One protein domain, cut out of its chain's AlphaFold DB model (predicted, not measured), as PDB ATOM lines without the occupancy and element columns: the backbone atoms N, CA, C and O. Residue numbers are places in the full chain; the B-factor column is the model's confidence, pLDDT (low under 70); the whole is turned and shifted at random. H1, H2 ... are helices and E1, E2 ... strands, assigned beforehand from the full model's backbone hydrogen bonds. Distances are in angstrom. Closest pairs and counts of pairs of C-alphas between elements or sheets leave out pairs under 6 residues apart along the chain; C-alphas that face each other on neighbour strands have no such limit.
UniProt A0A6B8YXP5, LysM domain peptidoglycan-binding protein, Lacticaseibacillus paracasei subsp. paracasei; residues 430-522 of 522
ATOM      1  N   ASP A 430     359.773 297.815 306.302       65.25
ATOM      2  CA  ASP A 430     359.704 297.590 304.852       65.25
ATOM      3  C   ASP A 430     358.405 298.145 304.253       65.25
ATOM      4  O   ASP A 430     358.413 298.740 303.175       65.25
ATOM      5  N   HIS A 431     357.287 298.022 304.975       74.62
ATOM      6  CA  HIS A 431     356.005 298.590 304.556       74.62
ATOM      7  C   HIS A 431     356.008 300.125 304.649       74.62
ATOM      8  O   HIS A 431     355.619 300.798 303.695       74.62
ATOM      9  N   ILE A 432     356.547 300.690 305.737       76.38
ATOM     10  CA  ILE A 432     356.783 302.135 305.884       76.38
ATOM     11  C   ILE A 432     357.684 302.646 304.749       76.38
ATOM     12  O   ILE A 432     357.388 303.683 304.155       76.38
ATOM     13  N   LYS A 433     358.746 301.908 304.392       79.75
ATOM     14  CA  LYS A 433     359.615 302.225 303.249       79.75
ATOM     15  C   LYS A 433     358.853 302.217 301.922       79.75
ATOM     16  O   LYS A 433     358.984 303.172 301.163       79.75
ATOM     17  N   ALA A 434     358.039 301.197 301.649       67.56
ATOM     18  CA  ALA A 434     357.240 301.124 300.424       67.56
ATOM     19  C   ALA A 434     356.249 302.301 300.303       67.56
ATOM     20  O   ALA A 434     356.189 302.954 299.262       67.56
ATOM     21  N   LEU A 435     355.540 302.627 301.387       71.62
ATOM     22  CA  LEU A 435     354.607 303.758 301.452       71.62
ATOM     23  C   LEU A 435     355.319 305.116 301.287       71.62
ATOM     24  O   LEU A 435     354.814 305.997 300.588       71.62
ATOM     25  N   LEU A 436     356.515 305.289 301.863       83.19
ATOM     26  CA  LEU A 436     357.359 306.469 301.623       83.19
ATOM     27  C   LEU A 436     357.792 306.564 300.157       83.19
ATOM     28  O   LEU A 436     357.651 307.628 299.565       83.19
ATOM     29  N   MET A 437     358.252 305.467 299.550       81.69
ATOM     30  CA  MET A 437     358.659 305.430 298.136       81.69
ATOM     31  C   MET A 437     357.494 305.688 297.167       81.69
ATOM     32  O   MET A 437     357.720 306.196 296.070       81.69
ATOM     33  N   GLN A 438     356.259 305.369 297.569       77.44
ATOM     34  CA  GLN A 438     355.039 305.675 296.817       77.44
ATOM     35  C   GLN A 438     354.636 307.155 296.934       77.44
ATOM     36  O   GLN A 438     354.224 307.759 295.944       77.44
ATOM     37  N   ARG A 439     354.737 307.750 298.132       81.50
ATOM     38  CA  ARG A 439     354.380 309.162 298.369       81.50
ATOM     39  C   ARG A 439     355.447 310.139 297.876       81.50
ATOM     40  O   ARG A 439     355.110 311.173 297.304       81.50
ATOM     41  N   ILE A 440     356.721 309.813 298.073       84.44
ATOM     42  CA  ILE A 440     357.872 310.552 297.548       84.44
ATOM     43  C   ILE A 440     358.095 310.067 296.110       84.44
ATOM     44  O   ILE A 440     358.981 309.268 295.817       84.44
ATOM     45  N   ASN A 441     357.224 310.508 295.201       82.25
ATOM     46  CA  ASN A 441     357.241 310.081 293.803       82.25
ATOM     47  C   ASN A 441     358.405 310.744 293.034       82.25
ATOM     48  O   ASN A 441     358.234 311.739 292.325       82.25
ATOM     49  N   VAL A 442     359.606 310.179 293.189       81.94
ATOM     50  CA  VAL A 442     360.838 310.617 292.506       81.94
ATOM     51  C   VAL A 442     360.703 310.561 290.980       81.94
ATOM     52  O   VAL A 442     361.148 311.479 290.290       81.94
ATOM     53  N   ALA A 443     359.990 309.558 290.454       74.00
ATOM     54  CA  ALA A 443     359.801 309.352 289.020       74.00
ATOM     55  C   ALA A 443     358.987 310.479 288.360       74.00
ATOM     56  O   ALA A 443     359.282 310.867 287.231       74.00
ATOM     57  N   ALA A 444     358.027 311.078 289.076       81.38
ATOM     58  CA  ALA A 444     357.302 312.265 288.609       81.38
ATOM     59  C   ALA A 444     358.199 313.511 288.438       81.38
ATOM     60  O   ALA A 444     357.801 314.458 287.768       81.38
ATOM     61  N   ASN A 445     359.406 313.495 289.013       82.88
ATOM     62  CA  ASN A 445     360.422 314.544 288.900       82.88
ATOM     63  C   ASN A 445     361.629 314.093 288.045       82.88
ATOM     64  O   ASN A 445     362.684 314.717 288.095       82.88
ATOM     65  N   GLY A 446     361.496 312.997 287.284       83.00
ATOM     66  CA  GLY A 446     362.550 312.465 286.408       83.00
ATOM     67  C   GLY A 446     363.702 311.741 287.121       83.00
ATOM     68  O   GLY A 446     364.702 311.441 286.477       83.00
ATOM     69  N   LYS A 447     363.570 311.460 288.424       85.81
ATOM     70  CA  LYS A 447     364.605 310.848 289.278       85.81
ATOM     71  C   LYS A 447     364.304 309.372 289.555       85.81
ATOM     72  O   LYS A 447     363.148 308.951 289.460       85.81
ATOM     73  N   GLN A 448     365.311 308.593 289.953       85.44
ATOM     74  CA  GLN A 448     365.160 307.156 290.243       85.44
ATOM     75  C   GLN A 448     365.591 306.742 291.658       85.44
ATOM     76  O   GLN A 448     366.435 307.377 292.278       85.44
ATOM     77  N   TRP A 449     365.008 305.656 292.178       82.56
ATOM     78  CA  TRP A 449     365.428 305.045 293.444       82.56
ATOM     79  C   TRP A 449     366.596 304.071 293.200       82.56
ATOM     80  O   TRP A 449     366.387 303.021 292.592       82.56
ATOM     81  N   ASN A 450     367.795 304.367 293.711       82.56
ATOM     82  CA  ASN A 450     368.970 303.487 293.644       82.56
ATOM     83  C   ASN A 450     369.278 302.897 295.039       82.56
ATOM     84  O   ASN A 450     369.458 303.652 295.994       82.56
ATOM     85  N   PRO A 451     369.366 301.560 295.203       71.19
ATOM     86  CA  PRO A 451     369.671 300.927 296.489       71.19
ATOM     87  C   PRO A 451     371.127 301.086 296.972       71.19
ATOM     88  O   PRO A 451     371.418 300.652 298.086       71.19
ATOM     89  N   ASN A 452     372.031 301.645 296.157       72.94
ATOM     90  CA  ASN A 452     373.478 301.666 296.407       72.94
ATOM     91  C   ASN A 452     374.041 303.030 296.857       72.94
ATOM     92  O   ASN A 452     375.213 303.083 297.223       72.94
ATOM     93  N   VAL A 453     373.250 304.110 296.842       68.75
ATOM     94  CA  VAL A 453     373.695 305.438 297.312       68.75
ATOM     95  C   VAL A 453     373.769 305.425 298.842       68.75
ATOM     96  O   VAL A 453     372.776 305.140 299.511       68.75
ATOM     97  N   ILE A 454     374.937 305.726 299.420       57.03
ATOM     98  CA  ILE A 454     375.165 305.670 300.875       57.03
ATOM     99  C   ILE A 454     375.627 307.041 301.377       57.03
ATOM    100  O   ILE A 454     376.723 307.496 301.067       57.03
ATOM    101  N   GLY A 455     374.787 307.673 302.196       57.44
ATOM    102  CA  GLY A 455     374.960 309.027 302.725       57.44
ATOM    103  C   GLY A 455     373.780 309.405 303.627       57.44
ATOM    104  O   GLY A 455     373.033 308.521 304.057       57.44
ATOM    105  N   SER A 456     373.610 310.695 303.929       60.50
ATOM    106  CA  SER A 456     372.468 311.188 304.712       60.50
ATOM    107  C   SER A 456     372.266 312.699 304.548       60.50
ATOM    108  O   SER A 456     372.911 313.482 305.247       60.50
ATOM    109  N   ASP A 457     371.340 313.099 303.678       67.94
ATOM    110  CA  ASP A 457     371.061 314.518 303.392       67.94
ATOM    111  C   ASP A 457     369.800 315.007 304.109       67.94
ATOM    112  O   ASP A 457     369.727 316.149 304.561       67.94
ATOM    113  N   GLN A 458     368.813 314.122 304.276       79.69
ATOM    114  CA  GLN A 458     367.632 314.364 305.101       79.69
ATOM    115  C   GLN A 458     367.433 313.233 306.110       79.69
ATOM    116  O   GLN A 458     367.615 312.052 305.805       79.69
ATOM    117  N   THR A 459     367.004 313.598 307.320       84.44
ATOM    118  CA  THR A 459     366.552 312.646 308.342       84.44
ATOM    119  C   THR A 459     365.153 313.011 308.814       84.44
ATOM    120  O   THR A 459     364.847 314.175 309.071       84.44
ATOM    121  N   MET A 460     364.281 312.013 308.914       84.25
ATOM    122  CA  MET A 460     362.871 312.182 309.268       84.25
ATOM    123  C   MET A 460     362.544 311.237 310.421       84.25
ATOM    124  O   MET A 460     362.961 310.079 310.416       84.25
ATOM    125  N   ASN A 461     361.807 311.719 311.419       85.69
ATOM    126  CA  ASN A 461     361.550 310.965 312.643       85.69
ATOM    127  C   ASN A 461     360.062 310.986 313.003       85.69
ATOM    128  O   ASN A 461     359.431 312.042 312.985       85.69
ATOM    129  N   ALA A 462     359.519 309.832 313.391       81.38
ATOM    130  CA  ALA A 462     358.172 309.717 313.939       81.38
ATOM    131  C   ALA A 462     358.215 309.096 315.341       81.38
ATOM    132  O   ALA A 462     358.743 307.999 315.532       81.38
ATOM    133  N   PHE A 463     357.638 309.809 316.312       79.88
ATOM    134  CA  PHE A 463     357.587 309.428 317.721       79.88
ATOM    135  C   PHE A 463     356.172 309.583 318.285       79.88
ATOM    136  O   PHE A 463     355.569 310.641 318.125       79.88
ATOM    137  N   GLY A 464     355.674 308.575 319.004       71.38
ATOM    138  CA  GLY A 464     354.447 308.687 319.802       71.38
ATOM    139  C   GLY A 464     353.489 307.508 319.657       71.38
ATOM    140  O   GLY A 464     353.873 306.429 319.207       71.38
ATOM    141  N   TYR A 465     352.237 307.736 320.058       70.12
ATOM    142  CA  TYR A 465     351.153 306.752 320.040       70.12
ATOM    143  C   TYR A 465     350.525 306.654 318.645       70.12
ATOM    144  O   TYR A 465     349.482 307.240 318.359       70.12
ATOM    145  N   LEU A 466     351.219 305.951 317.754       71.62
ATOM    146  CA  LEU A 466     350.781 305.686 316.384       71.62
ATOM    147  C   LEU A 466     350.080 304.319 316.320       71.62
ATOM    148  O   LEU A 466     350.297 303.468 317.180       71.62
ATOM    149  N   THR A 467     349.210 304.123 315.329       67.19
ATOM    150  CA  THR A 467     348.310 302.954 315.246       67.19
ATOM    151  C   THR A 467     348.413 302.170 313.936       67.19
ATOM    152  O   THR A 467     347.806 301.108 313.813       67.19
ATOM    153  N   SER A 468     349.161 302.675 312.953       72.12
ATOM    154  CA  SER A 468     349.393 302.022 311.662       72.12
ATOM    155  C   SER A 468     350.632 302.591 310.968       72.12
ATOM    156  O   SER A 468     351.051 303.719 311.247       72.12
ATOM    157  N   ASP A 469     351.183 301.842 310.009       76.06
ATOM    158  CA  ASP A 469     352.291 302.315 309.162       76.06
ATOM    159  C   ASP A 469     351.879 303.559 308.359       76.06
ATOM    160  O   ASP A 469     352.653 304.497 308.198       76.06
ATOM    161  N   GLU A 470     350.610 303.634 307.959       76.06
ATOM    162  CA  GLU A 470     350.040 304.806 307.297       76.06
ATOM    163  C   GLU A 470     349.991 306.033 308.230       76.06
ATOM    164  O   GLU A 470     350.203 307.160 307.785       76.06
ATOM    165  N   ALA A 471     349.783 305.853 309.541       76.06
ATOM    166  CA  ALA A 471     349.882 306.937 310.524       76.06
ATOM    167  C   ALA A 471     351.337 307.402 310.733       76.06
ATOM    168  O   ALA A 471     351.581 308.608 310.825       76.06
ATOM    169  N   VAL A 472     352.305 306.475 310.738       80.88
ATOM    170  CA  VAL A 472     353.746 306.799 310.722       80.88
ATOM    171  C   VAL A 472     354.084 307.647 309.498       80.88
ATOM    172  O   VAL A 472     354.628 308.742 309.636       80.88
ATOM    173  N   VAL A 473     353.725 307.179 308.305       82.00
ATOM    174  CA  VAL A 473     354.062 307.836 307.036       82.00
ATOM    175  C   VAL A 473     353.361 309.193 306.910       82.00
ATOM    176  O   VAL A 473     353.989 310.171 306.506       82.00
ATOM    177  N   ASN A 474     352.100 309.311 307.343       85.19
ATOM    178  CA  ASN A 474     351.403 310.598 307.438       85.19
ATOM    179  C   ASN A 474     352.091 311.602 308.372       85.19
ATOM    180  O   ASN A 474     351.969 312.807 308.144       85.19
ATOM    181  N   MET A 475     352.786 311.145 309.418       86.12
ATOM    182  CA  MET A 475     353.540 312.036 310.299       86.12
ATOM    183  C   MET A 475     354.916 312.386 309.722       86.12
ATOM    184  O   MET A 475     355.279 313.560 309.733       86.12
ATOM    185  N   LEU A 476     355.635 311.412 309.156       88.88
ATOM    186  CA  LEU A 476     356.922 311.620 308.482       88.88
ATOM    187  C   LEU A 476     356.807 312.643 307.341       88.88
ATOM    188  O   LEU A 476     357.590 313.587 307.278       88.88
ATOM    189  N   MET A 477     355.786 312.529 306.486       87.69
ATOM    190  CA  MET A 477     355.586 313.447 305.352       87.69
ATOM    191  C   MET A 477     355.309 314.909 305.759       87.69
ATOM    192  O   MET A 477     355.345 315.782 304.898       87.69
ATOM    193  N   ARG A 478     355.070 315.214 307.045       87.00
ATOM    194  CA  ARG A 478     354.973 316.603 307.547       87.00
ATOM    195  C   ARG A 478     356.332 317.290 307.692       87.00
ATOM    196  O   ARG A 478     356.369 318.509 307.811       87.00
ATOM    197  N   THR A 479     357.419 316.521 307.728       85.44
ATOM    198  CA  THR A 479     358.800 317.015 307.853       85.44
ATOM    199  C   THR A 479     359.656 316.627 306.646       85.44
ATOM    200  O   THR A 479     360.878 316.600 306.753       85.44
ATOM    201  N   PHE A 480     359.030 316.269 305.521       89.75
ATOM    202  CA  PHE A 480     359.726 316.037 304.257       89.75
ATOM    203  C   PHE A 480     360.010 317.378 303.572       89.75
ATOM    204  O   PHE A 480     359.095 318.189 303.426       89.75
ATOM    205  N   ASP A 481     361.251 317.601 303.140       87.62
ATOM    206  CA  ASP A 481     361.637 318.777 302.357       87.62
ATOM    207  C   ASP A 481     361.775 318.387 300.878       87.62
ATOM    208  O   ASP A 481     362.661 317.626 300.485       87.62
ATOM    209  N   ASP A 482     360.889 318.923 300.040       87.88
ATOM    210  CA  ASP A 482     360.828 318.621 298.611       87.88
ATOM    211  C   ASP A 482     361.847 319.414 297.764       87.88
ATOM    212  O   ASP A 482     361.877 319.270 296.540       87.88
ATOM    213  N   SER A 483     362.728 320.210 298.384       87.06
ATOM    214  CA  SER A 483     363.775 320.972 297.685       87.06
ATOM    215  C   SER A 483     364.703 320.078 296.849       87.06
ATOM    216  O   SER A 483     365.059 320.436 295.725       87.06
ATOM    217  N   ALA A 484     365.030 318.874 297.326       85.88
ATOM    218  CA  ALA A 484     365.859 317.912 296.589       85.88
ATOM    219  C   ALA A 484     365.143 317.277 295.373       85.88
ATOM    220  O   ALA A 484     365.789 316.942 294.375       85.88
ATOM    221  N   LEU A 485     363.804 317.195 295.392       86.06
ATOM    222  CA  LEU A 485     363.011 316.815 294.212       86.06
ATOM    223  C   LEU A 485     363.037 317.902 293.124       86.06
ATOM    224  O   LEU A 485     362.828 317.589 291.954       86.06
ATOM    225  N   LYS A 486     363.313 319.159 293.491       87.12
ATOM    226  CA  LYS A 486     363.330 320.321 292.583       87.12
ATOM    227  C   LYS A 486     364.725 320.672 292.061       87.12
ATOM    228  O   LYS A 486     364.826 321.345 291.038       87.12
ATOM    229  N   ASN A 487     365.788 320.242 292.742       85.94
ATOM    230  CA  ASN A 487     367.165 320.451 292.292       85.94
ATOM    231  C   ASN A 487     367.450 319.618 291.020       85.94
ATOM    232  O   ASN A 487     367.302 318.396 291.093       85.94
ATOM    233  N   PRO A 488     367.858 320.213 289.881       85.25
ATOM    234  CA  PRO A 488     368.223 319.457 288.681       85.25
ATOM    235  C   PRO A 488     369.542 318.680 288.809       85.25
ATOM    236  O   PRO A 488     369.739 317.756 288.029       85.25
ATOM    237  N   ASP A 489     370.418 319.027 289.761       87.38
ATOM    238  CA  ASP A 489     371.729 318.373 289.891       87.38
ATOM    239  C   ASP A 489     371.612 316.930 290.413       87.38
ATOM    240  O   ASP A 489     372.395 316.078 290.009       87.38
ATOM    241  N   PHE A 490     370.614 316.644 291.262       87.25
ATOM    242  CA  PHE A 490     370.349 315.287 291.757       87.25
ATOM    243  C   PHE A 490     369.574 314.460 290.727       87.25
ATOM    244  O   PHE A 490     368.529 314.891 290.227       87.25
ATOM    245  N   THR A 491     369.991 313.222 290.509       84.69
ATOM    246  CA  THR A 491     369.380 312.270 289.568       84.69
ATOM    247  C   THR A 491     368.794 311.037 290.258       84.69
ATOM    248  O   THR A 491     367.788 310.484 289.798       84.69
ATOM    249  N   GLU A 492     369.353 310.642 291.398       84.75
ATOM    250  CA  GLU A 492     368.999 309.427 292.121       84.75
ATOM    251  C   GLU A 492     368.680 309.695 293.596       84.75
ATOM    252  O   GLU A 492     368.981 310.752 294.154       84.75
ATOM    253  N   ALA A 493     368.019 308.726 294.227       83.75
ATOM    254  CA  ALA A 493     367.626 308.776 295.626       83.75
ATOM    255  C   ALA A 493     367.778 307.411 296.306       83.75
ATOM    256  O   ALA A 493     367.466 306.372 295.718       83.75
ATOM    257  N   TYR A 494     368.151 307.412 297.583       84.56
ATOM    258  CA  TYR A 494     368.102 306.244 298.463       84.56
ATOM    259  C   TYR A 494     367.253 306.534 299.698       84.56
ATOM    260  O   TYR A 494     367.187 307.667 300.170       84.56
ATOM    261  N   VAL A 495     366.604 305.500 300.238       84.06
ATOM    262  CA  VAL A 495     365.847 305.588 301.492       84.06
ATOM    263  C   VAL A 495     366.101 304.373 302.381       84.06
ATOM    264  O   VAL A 495     365.963 303.217 301.961       84.06
ATOM    265  N   HIS A 496     366.438 304.642 303.638       83.69
ATOM    266  CA  HIS A 496     366.653 303.654 304.689       83.69
ATOM    267  C   HIS A 496     365.715 303.937 305.862       83.69
ATOM    268  O   HIS A 496     365.627 305.072 306.323       83.69
ATOM    269  N   VAL A 497     365.022 302.907 306.350       81.94
ATOM    270  CA  VAL A 497     364.023 303.011 307.422       81.94
ATOM    271  C   VAL A 497     364.403 302.053 308.541       81.94
ATOM    272  O   VAL A 497     364.576 300.861 308.299       81.94
ATOM    273  N   THR A 498     364.475 302.550 309.773       80.62
ATOM    274  CA  THR A 498     364.482 301.711 310.975       80.62
ATOM    275  C   THR A 498     363.254 302.033 311.816       80.62
ATOM    276  O   THR A 498     362.910 303.196 312.031       80.62
ATOM    277  N   ALA A 499     362.559 300.995 312.272       77.38
ATOM    278  CA  ALA A 499     361.308 301.123 313.007       77.38
ATOM    279  C   ALA A 499     361.328 300.243 314.258       77.38
ATOM    280  O   ALA A 499     361.770 299.097 314.219       77.38
ATOM    281  N   THR A 500     360.845 300.785 315.373       75.75
ATOM    282  CA  THR A 500     360.700 300.070 316.645       75.75
ATOM    283  C   THR A 500     359.397 300.478 317.323       75.75
ATOM    284  O   THR A 500     359.034 301.654 317.334       75.75
ATOM    285  N   GLY A 501     358.683 299.509 317.889       71.56
ATOM    286  CA  GLY A 501     357.528 299.741 318.756       71.56
ATOM    287  C   GLY A 501     357.793 299.125 320.123       71.56
ATOM    288  O   GLY A 501     358.261 297.990 320.200       71.56
ATOM    289  N   SER A 502     357.511 299.870 321.188       61.19
ATOM    290  CA  SER A 502     357.588 299.389 322.570       61.19
ATOM    291  C   SER A 502     356.266 299.649 323.274       61.19
ATOM    292  O   SER A 502     355.715 300.744 323.158       61.19
ATOM    293  N   ALA A 503     355.793 298.689 324.067       58.81
ATOM    294  CA  ALA A 503     354.776 298.970 325.074       58.81
ATOM    295  C   ALA A 503     355.298 300.053 326.033       58.81
ATOM    296  O   ALA A 503     356.470 300.011 326.424       58.81
ATOM    297  N   ASP A 504     354.448 301.005 326.412       56.97
ATOM    298  CA  ASP A 504     354.720 301.885 327.545       56.97
ATOM    299  C   ASP A 504     354.355 301.129 328.842       56.97
ATOM    300  O   ASP A 504     353.192 300.755 329.014       56.97
ATOM    301  N   PRO A 505     355.300 300.877 329.771       51.44
ATOM    302  CA  PRO A 505     355.007 300.166 331.017       51.44
ATOM    303  C   PRO A 505     354.072 300.938 331.967       51.44
ATOM    304  O   PRO A 505     353.562 300.346 332.917       51.44
ATOM    305  N   LEU A 506     353.834 302.236 331.734       47.97
ATOM    306  CA  LEU A 506     352.832 303.039 332.444       47.97
ATOM    307  C   LEU A 506     351.469 303.040 331.727       47.97
ATOM    308  O   LEU A 506     350.436 303.260 332.362       47.97
ATOM    309  N   HIS A 507     351.456 302.762 330.421       50.59
ATOM    310  CA  HIS A 507     350.273 302.792 329.561       50.59
ATOM    311  C   HIS A 507     350.254 301.571 328.616       50.59
ATOM    312  O   HIS A 507     350.517 301.709 327.423       50.59
ATOM    313  N   PRO A 508     349.905 300.361 329.105       48.91
ATOM    314  CA  PRO A 508     350.022 299.120 328.326       48.91
ATOM    315  C   PRO A 508     349.132 299.065 327.070       48.91
ATOM    316  O   PRO A 508     349.400 298.287 326.163       48.91
ATOM    317  N   SER A 509     348.104 299.915 326.975       44.50
ATOM    318  CA  SER A 509     347.279 300.090 325.771       44.50
ATOM    319  C   SER A 509     347.859 301.082 324.749       44.50
ATOM    320  O   SER A 509     347.167 301.440 323.800       44.50
ATOM    321  N   ALA A 510     349.073 301.597 324.966       49.72
ATOM    322  CA  ALA A 510     349.658 302.690 324.200       49.72
ATOM    323  C   ALA A 510     351.099 302.353 323.776       49.72
ATOM    324  O   ALA A 510     352.062 302.504 324.530       49.72
ATOM    325  N   ALA A 511     351.254 301.889 322.535       58.38
ATOM    326  CA  ALA A 511     352.561 301.610 321.952       58.38
ATOM    327  C   ALA A 511     353.318 302.922 321.683       58.38
ATOM    328  O   ALA A 511     352.871 303.751 320.889       58.38
ATOM    329  N   THR A 512     354.483 303.108 322.304       67.69
ATOM    330  CA  THR A 512     355.423 304.158 321.899       67.69
ATOM    331  C   THR A 512     356.189 303.675 320.677       67.69
ATOM    332  O   THR A 512     357.063 302.809 320.767       67.69
ATOM    333  N   VAL A 513     355.864 304.255 319.528       75.62
ATOM    334  CA  VAL A 513     356.544 304.005 318.258       75.62
ATOM    335  C   VAL A 513     357.714 304.973 318.109       75.62
ATOM    336  O   VAL A 513     357.598 306.156 318.440       75.62
ATOM    337  N   LYS A 514     358.842 304.469 317.603       78.75
ATOM    338  CA  LYS A 514     359.994 305.253 317.151       78.75
ATOM    339  C   LYS A 514     360.418 304.769 315.771       78.75
ATOM    340  O   LYS A 514     360.853 303.625 315.627       78.75
ATOM    341  N   VAL A 515     360.311 305.642 314.776       81.00
ATOM    342  CA  VAL A 515     360.764 305.386 313.403       81.00
ATOM    343  C   VAL A 515     361.742 306.475 312.994       81.00
ATOM    344  O   VAL A 515     361.451 307.657 313.174       81.00
ATOM    345  N   HIS A 516     362.881 306.061 312.452       82.31
ATOM    346  CA  HIS A 516     363.931 306.920 311.926       82.31
ATOM    347  C   HIS A 516     364.139 306.590 310.448       82.31
ATOM    348  O   HIS A 516     364.345 305.432 310.079       82.31
ATOM    349  N   VAL A 517     364.111 307.612 309.602       83.62
ATOM    350  CA  VAL A 517     364.310 307.495 308.158       83.62
ATOM    351  C   VAL A 517     365.478 308.372 307.741       83.62
ATOM    352  O   VAL A 517     365.538 309.535 308.129       83.62
ATOM    353  N   THR A 518     366.367 307.820 306.922       82.50
ATOM    354  CA  THR A 518     367.393 308.573 306.195       82.50
ATOM    355  C   THR A 518     367.026 308.586 304.718       82.50
ATOM    356  O   THR A 518     366.682 307.534 304.171       82.50
ATOM    357  N   ILE A 519     367.125 309.752 304.081       83.00
ATOM    358  CA  ILE A 519     367.063 309.904 302.626       83.00
ATOM    359  C   ILE A 519     368.378 310.528 302.148       83.00
ATOM    360  O   ILE A 519     368.902 311.452 302.779       83.00
ATOM    361  N   THR A 520     368.888 310.002 301.039       84.94
ATOM    362  CA  THR A 520     370.120 310.441 300.371       84.94
ATOM    363  C   THR A 520     369.812 310.768 298.917       84.94
ATOM    364  O   THR A 520     368.970 310.086 298.328       84.94
ATOM    365  N   TRP A 521     370.495 311.753 298.335       83.50
ATOM    366  CA  TRP A 521     370.359 312.136 296.927       83.50
ATOM    367  C   TRP A 521     371.728 312.167 296.232       83.50
ATOM    368  O   TRP A 521     372.706 312.608 296.833       83.50
ATOM    369  N   GLU A 522     371.787 311.708 294.978       81.12
ATOM    370  CA  GLU A 522     372.994 311.719 294.122       81.12
ATOM    371  C   GLU A 522     372.692 312.345 292.755       81.12
ATOM    372  O   GLU A 522     371.780 311.854 292.047       81.12
TER     373      GLU A 522
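AT A GLANCE: This is residues 430 to 522 of the 522 residues of the protein "LysM domain peptidoglycan-binding protein" of Lacticaseibacillus paracasei subsp. paracasei (UniProt A0A6B8YXP5). A long, narrow sheet of three antiparallel strands makes the length of a rod, and two helices, H1 and H2, pack slantwise over one face of it. The E2-E3 hairpin has its turn at one end of the rod, and the short helix H3 lies toward the other end. The printed part has 93 residues, with three named helices and three named strands in the chain order H1, E1, H2, H3, E2, E3; the sheet order is E1, E3, E2 and the class is mixed. It is only just compact, close to loose, with a radius of gyration of the C-alphas of 14.5 A, and spans 49 by 22 by 19 A.

IN THESE COORDINATES: E3, residues 507 to 521, is 39.4 A long and ends with C-alpha 521 at (370.359, 312.136, 296.927). E2, residues 492 to 504, is 38.9 A long, and E1, residues 458 to 465, is 23.5 A long. H2 holds residues 469 to 479 over 16.1 A. H1, residues 430 to 439, is 14.3 A long and begins with C-alpha 430 at (359.704, 297.590, 304.852). H3 holds residues 483 to 486.

HOW THE PARTS SIT: E3 is the inner strand, and it bends by 56 degrees at residue 510. E1 and E3 are antiparallel at 171 degrees, with N 460 and O 517 2.9 A apart, within hydrogen-bond range. E2 and E3 form a hairpin, antiparallel at 167 degrees, with N 498 and O 516 2.9 A apart, also within range. The sheet is twisted, its C-alphas up to 4.3 A off the best plane. H2 is on the sheet at a height of 8.0 A, over E1 and only just not over E3, on which 2 of its C-alphas fall; its closest C-alphas to E1 are those of Leu 476 and Ala 462, 5.9 A apart. H1 is on the same face at a height of 9.1 A, over E2; the closest C-alphas are those of Lys 433 and Val 497, 6.1 A apart. H1 and H2 on one face of the sheet E1, E3, E2 give two layers, one of helices and one of strands. H1 and H2 touch at a steep tilt of 50 degrees, the same way, with the C-alphas of Ile 432 and Asp 469 closest at 5.6 A. H3 only grazes the sheet with residues 484 to 485, and is apart from H1 and H2. E1, H2 H3 and E2 form a split strand-helix-strand unit, two strands running the same way with E3 between them, and its crossover is right-handed. Every O i to N i+4 pair is within hydrogen-bond range in H1, and 5 of 7 in H2; H3 is too short for such a pair.

THE WHOLE: The C-alphas farthest apart, of Pro 488 and Leu 506, are 49.2 A apart. The printed part has no cut and ends at the chain's last residue, 522. The link from H1 to E1, residues 440 to 457, is long, and its residues 448 to 449 pair with 492 to 493 of E2, parallel; the other links are tight. Mean pLDDT of the printed part is 76.8, with low confidence at residues 430, 434, 453 to 457, 467 and 502 to 512.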